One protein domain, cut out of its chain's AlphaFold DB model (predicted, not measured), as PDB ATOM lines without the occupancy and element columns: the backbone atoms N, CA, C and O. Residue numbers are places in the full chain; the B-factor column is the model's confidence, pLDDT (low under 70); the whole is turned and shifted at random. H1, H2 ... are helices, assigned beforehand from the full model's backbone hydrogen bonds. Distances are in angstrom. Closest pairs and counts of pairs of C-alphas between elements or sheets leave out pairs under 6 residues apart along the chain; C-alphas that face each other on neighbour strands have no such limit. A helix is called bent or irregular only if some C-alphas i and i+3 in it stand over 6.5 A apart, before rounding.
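Overview. This is residues 86 to 127 of the 139 residues of an uncharacterized protein of Candidatus Aminicenantes bacterium (UniProt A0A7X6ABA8). Two long helices of nearly equal length, H1 and H2, make an open V, meeting near the end of H1 and the start of H2, with their other ends spread far apart. The free arms are residues 86 to 99 of H1 and 116 to 127 of H2. The printed part has 42 residues, with two named helices in the order H1, H2 and no named strand; its class is all helix. It is loose, with a radius of gyration of the C-alphas of 12.0 A, and flat, spanning 33 by 26 by 7 A.

Arrangement. H1, residues 86 to 106, and H2, residues 108 to 127, form a helical hairpin with a tight link of one residue, Asp 107. They touch through residues 100 to 105 of H1 and 110 to 114 of H2 alone; the closest C-alphas are those of Ala 104 and Lys 111, 4.2 A apart. They run opposite ways at a steep tilt of 39 degrees. In H1 every O i to N i+4 pair is within hydrogen-bond range; in H2, 14 of 16 are.

Along the chain. H1 begins with C-alpha 86 at (-151.151, 140.041, 29.538) and is 30.8 A long from first to last C-alpha. H2 is 29.7 A long and ends with C-alpha 127 at (-163.269, 158.159, 36.880). H2 is irregular: C-alphas 123 and 126 are 7.1 A apart.

Size, cuts and confidence. The C-alphas farthest apart, those of Lys 86 and Pro 108, are 33.1 A apart. The printed part has no cut. The mean pLDDT of the printed part is 92.8, and residues 126 to 127 are under 70.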
ATOM      1  N   LYS A  86    -149.861 139.422  29.847       91.25
ATOM      2  CA  LYS A  86    -151.151 140.041  29.538       91.25
ATOM      3  C   LYS A  86    -152.172 139.002  29.069       91.25
ATOM      4  O   LYS A  86    -153.319 139.035  29.498       91.25
ATOM      5  N   GLU A  87    -151.743 138.047  28.254       94.94
ATOM      6  CA  GLU A  87    -152.598 137.001  27.690       94.94
ATOM      7  C   GLU A  87    -153.182 136.099  28.785       94.94
ATOM      8  O   GLU A  87    -154.323 135.643  28.684       94.94
ATOM      9  N   VAL A  88    -152.421 135.870  29.862       94.62
ATOM     10  CA  VAL A  88    -152.894 135.124  31.034       94.62
ATOM     11  C   VAL A  88    -153.981 135.917  31.750       94.62
ATOM     12  O   VAL A  88    -155.032 135.359  32.061       94.62
ATOM     13  N   LEU A  89    -153.763 137.215  31.978       91.88
ATOM     14  CA  LEU A  89    -154.741 138.078  32.643       91.88
ATOM     15  C   LEU A  89    -156.033 138.217  31.827       91.88
ATOM     16  O   LEU A  89    -157.121 138.075  32.382       91.88
ATOM     17  N   ASP A  90    -155.921 138.400  30.510       91.50
ATOM     18  CA  ASP A  90    -157.069 138.479  29.600       91.50
ATOM     19  C   ASP A  90    -157.881 137.174  29.622       91.50
ATOM     20  O   ASP A  90    -159.114 137.187  29.683       91.50
ATOM     21  N   ARG A  91    -157.198 136.019  29.618       95.44
ATOM     22  CA  ARG A  91    -157.876 134.720  29.667       95.44
ATOM     23  C   ARG A  91    -158.569 134.489  31.008       95.44
ATOM     24  O   ARG A  91    -159.692 133.984  31.020       95.44
ATOM     25  N   LEU A  92    -157.925 134.858  32.114       93.62
ATOM     26  CA  LEU A  92    -158.514 134.782  33.451       93.62
ATOM     27  C   LEU A  92    -159.714 135.718  33.589       93.62
ATOM     28  O   LEU A  92    -160.706 135.340  34.210       93.62
ATOM     29  N   GLU A  93    -159.676 136.905  32.982       90.25
ATOM     30  CA  GLU A  93    -160.823 137.810  32.955       90.25
ATOM     31  C   GLU A  93    -162.020 137.179  32.243       90.25
ATOM     32  O   GLU A  93    -163.121 137.188  32.795       90.25
ATOM     33  N   GLN A  94    -161.809 136.603  31.056       94.38
ATOM     34  CA  GLN A  94    -162.883 135.952  30.309       94.38
ATOM     35  C   GLN A  94    -163.495 134.799  31.110       94.38
ATOM     36  O   GLN A  94    -164.703 134.770  31.310       94.38
ATOM     37  N   LEU A  95    -162.661 133.896  31.633       96.25
ATOM     38  CA  LEU A  95    -163.130 132.762  32.431       96.25
ATOM     39  C   LEU A  95    -163.878 133.216  33.689       96.25
ATOM     40  O   LEU A  95    -164.898 132.633  34.050       96.25
ATOM     41  N   SER A  96    -163.405 134.281  34.341       94.06
ATOM     42  CA  SER A  96    -164.093 134.849  35.503       94.06
ATOM     43  C   SER A  96    -165.477 135.373  35.120       94.06
ATOM     44  O   SER A  96    -166.435 135.154  35.856       94.06
ATOM     45  N   ARG A  97    -165.611 136.040  33.966       93.12
ATOM     46  CA  ARG A  97    -166.915 136.507  33.467       93.12
ATOM     47  C   ARG A  97    -167.853 135.340  33.194       93.12
ATOM     48  O   ARG A  97    -168.982 135.385  33.670       93.12
ATOM     49  N   ASP A  98    -167.369 134.303  32.516       96.81
ATOM     50  CA  ASP A  98    -168.160 133.117  32.183       96.81
ATOM     51  C   ASP A  98    -168.732 132.465  33.456       96.81
ATOM     52  O   ASP A  98    -169.942 132.266  33.562       96.81
ATOM     53  N   VAL A  99    -167.894 132.244  34.477       97.12
ATOM     54  CA  VAL A  99    -168.326 131.672  35.767       97.12
ATOM     55  C   VAL A  99    -169.348 132.571  36.473       97.12
ATOM     56  O   VAL A  99    -170.376 132.086  36.936       97.12
ATOM     57  N   LEU A 100    -169.110 133.885  36.543       96.06
ATOM     58  CA  LEU A 100    -170.048 134.814  37.187       96.06
ATOM     59  C   LEU A 100    -171.401 134.858  36.452       96.06
ATOM     60  O   LEU A 100    -172.450 134.967  37.087       96.06
ATOM     61  N   GLU A 101    -171.405 134.762  35.122       97.19
ATOM     62  CA  GLU A 101    -172.636 134.680  34.333       97.19
ATOM     63  C   GLU A 101    -173.375 133.355  34.528       97.19
ATOM     64  O   GLU A 101    -174.606 133.346  34.593       97.19
ATOM     65  N   GLU A 102    -172.651 132.242  34.631       98.12
ATOM     66  CA  GLU A 102    -173.231 130.941  34.955       98.12
ATOM     67  C   GLU A 102    -173.874 130.933  36.343       98.12
ATOM     68  O   GLU A 102    -175.019 130.499  36.476       98.12
ATOM     69  N   GLU A 103    -173.198 131.462  37.363       97.94
ATOM     70  CA  GLU A 103    -173.748 131.553  38.721       97.94
ATOM     71  C   GLU A 103    -174.974 132.474  38.787       97.94
ATOM     72  O   GLU A 103    -175.986 132.140  39.406       97.94
ATOM     73  N   ALA A 104    -174.968 133.585  38.043       98.00
ATOM     74  CA  ALA A 104    -176.123 134.478  37.943       98.00
ATOM     75  C   ALA A 104    -177.353 133.840  37.271       98.00
ATOM     76  O   ALA A 104    -178.473 134.315  37.466       98.00
ATOM     77  N   LYS A 105    -177.186 132.772  36.484       98.19
ATOM     78  CA  LYS A 105    -178.319 131.999  35.941       98.19
ATOM     79  C   LYS A 105    -178.908 131.035  36.974       98.19
ATOM     80  O   LYS A 105    -180.076 130.677  36.845       98.19
ATOM     81  N   LYS A 106    -178.120 130.617  37.970       98.38
ATOM     82  CA  LYS A 106    -178.496 129.616  38.982       98.38
ATOM     83  C   LYS A 106    -179.156 130.240  40.213       98.38
ATOM     84  O   LYS A 106    -180.084 129.649  40.755       98.38
ATOM     85  N   ASP A 107    -178.701 131.420  40.639       98.19
ATOM     86  CA  ASP A 107    -179.153 132.058  41.880       98.19
ATOM     87  C   ASP A 107    -179.636 133.512  41.655       98.19
ATOM     88  O   ASP A 107    -178.838 134.401  41.338       98.19
ATOM     89  N   PRO A 108    -180.938 133.802  41.868       97.94
ATOM     90  CA  PRO A 108    -181.480 135.158  41.792       97.94
ATOM     91  C   PRO A 108    -180.832 136.161  42.761       97.94
ATOM     92  O   PRO A 108    -180.731 137.348  42.432       97.94
ATOM     93  N   GLN A 109    -180.395 135.729  43.950       97.75
ATOM     94  CA  GLN A 109    -179.711 136.605  44.905       97.75
ATOM     95  C   GLN A 109    -178.321 136.980  44.401       97.75
ATOM     96  O   GLN A 109    -177.981 138.168  44.394       97.75
ATOM     97  N   PHE A 110    -177.559 135.996  43.920       98.12
ATOM     98  CA  PHE A 110    -176.277 136.229  43.265       98.12
ATOM     99  C   PHE A 110    -176.433 137.176  42.071       98.12
ATOM    100  O   PHE A 110    -175.736 138.190  41.990       98.12
ATOM    101  N   LYS A 111    -177.401 136.904  41.185       98.19
ATOM    102  CA  LYS A 111    -177.694 137.737  40.012       98.19
ATOM    103  C   LYS A 111    -177.908 139.199  40.390       98.19
ATOM    104  O   LYS A 111    -177.288 140.077  39.796       98.19
ATOM    105  N   ARG A 112    -178.729 139.456  41.412       98.12
ATOM    106  CA  ARG A 112    -179.015 140.813  41.899       98.12
ATOM    107  C   ARG A 112    -177.745 141.550  42.330       98.12
ATOM    108  O   ARG A 112    -177.564 142.712  41.977       98.12
ATOM    109  N   VAL A 113    -176.874 140.892  43.099       97.19
ATOM    110  CA  VAL A 113    -175.611 141.493  43.564       97.19
ATOM    111  C   VAL A 113    -174.653 141.711  42.393       97.19
ATOM    112  O   VAL A 113    -174.066 142.785  42.271       97.19
ATOM    113  N   TYR A 114    -174.538 140.733  41.495       96.06
ATOM    114  CA  TYR A 114    -173.664 140.814  40.331       96.06
ATOM    115  C   TYR A 114    -174.078 141.924  39.354       96.06
ATOM    116  O   TYR A 114    -173.230 142.663  38.855       96.06
ATOM    117  N   GLU A 115    -175.374 142.097  39.100       97.06
ATOM    118  CA  GLU A 115    -175.892 143.189  38.267       97.06
ATOM    119  C   GLU A 115    -175.626 144.562  38.888       97.06
ATOM    120  O   GLU A 115    -175.171 145.466  38.182       97.06
ATOM    121  N   ALA A 116    -175.822 144.709  40.202       96.12
ATOM    122  CA  ALA A 116    -175.478 145.936  40.917       96.12
ATOM    123  C   ALA A 116    -173.975 146.247  40.815       96.12
ATOM    124  O   ALA A 116    -173.599 147.385  40.531       96.12
ATOM    125  N   PHE A 117    -173.119 145.233  40.969       92.00
ATOM    126  CA  PHE A 117    -171.673 145.378  40.818       92.00
ATOM    127  C   PHE A 117    -171.270 145.782  39.392       92.00
ATOM    128  O   PHE A 117    -170.480 146.709  39.219       92.00
ATOM    129  N   LYS A 118    -171.833 145.139  38.358       91.25
ATOM    130  CA  LYS A 118    -171.586 145.501  36.950       91.25
ATOM    131  C   LYS A 118    -171.986 146.943  36.655       91.25
ATOM    132  O   LYS A 118    -171.219 147.661  36.019       91.25
ATOM    133  N   LYS A 119    -173.162 147.363  37.133       93.44
ATOM    134  CA  LYS A 119    -173.651 148.733  36.968       93.44
ATOM    135  C   LYS A 119    -172.697 149.738  37.611       93.44
ATOM    136  O   LYS A 119    -172.238 150.648  36.931       93.44
ATOM    137  N   PHE A 120    -172.333 149.514  38.874       90.88
ATOM    138  CA  PHE A 120    -171.367 150.359  39.575       90.88
ATOM    139  C   PHE A 120    -170.028 150.426  38.826       90.88
ATOM    140  O   PHE A 120    -169.455 151.503  38.670       90.88
ATOM    141  N   LYS A 121    -169.546 149.287  38.312       86.19
ATOM    142  CA  LYS A 121    -168.306 149.233  37.534       86.19
ATOM    143  C   LYS A 121    -168.354 150.091  36.280       86.19
ATOM    144  O   LYS A 121    -167.397 150.815  36.025       86.19
ATOM    145  N   GLU A 122    -169.434 150.011  35.517       88.00
ATOM    146  CA  GLU A 122    -169.568 150.787  34.285       88.00
ATOM    147  C   GLU A 122    -169.666 152.290  34.574       88.00
ATOM    148  O   GLU A 122    -168.955 153.076  33.953       88.00
ATOM    149  N   GLU A 123    -170.453 152.686  35.579       88.56
ATOM    150  CA  GLU A 123    -170.609 154.091  35.988       88.56
ATOM    151  C   GLU A 123    -169.285 154.728  36.431       88.56
ATOM    152  O   GLU A 123    -169.029 155.901  36.160       88.56
ATOM    153  N   ASN A 124    -168.416 153.957  37.089       82.62
ATOM    154  CA  ASN A 124    -167.176 154.483  37.659       82.62
ATOM    155  C   ASN A 124    -165.949 154.300  36.748       82.62
ATOM    156  O   ASN A 124    -164.889 154.876  37.015       82.62
ATOM    157  N   LYS A 125    -166.087 153.576  35.630       78.62
ATOM    158  CA  LYS A 125    -165.014 153.314  34.656       78.62
ATOM    159  C   LYS A 125    -164.338 154.594  34.150       78.62
ATOM    160  O   LYS A 125    -163.118 154.620  33.984       78.62
ATOM    161  N   ALA A 126    -165.117 155.659  33.940       68.62
ATOM    162  CA  ALA A 126    -164.635 156.956  33.460       68.62
ATOM    163  C   ALA A 126    -163.788 157.728  34.491       68.62
ATOM    164  O   ALA A 126    -162.943 158.533  34.108       68.62
ATOM    165  N   TYR A 127    -163.958 157.455  35.788       65.38
ATOM    166  CA  TYR A 127    -163.269 158.159  36.880       65.38
ATOM    167  C   TYR A 127    -161.984 157.462  37.329       65.38
ATOM    168  O   TYR A 127    -161.496 157.671  38.437       65.38
TER     169      TYR A 127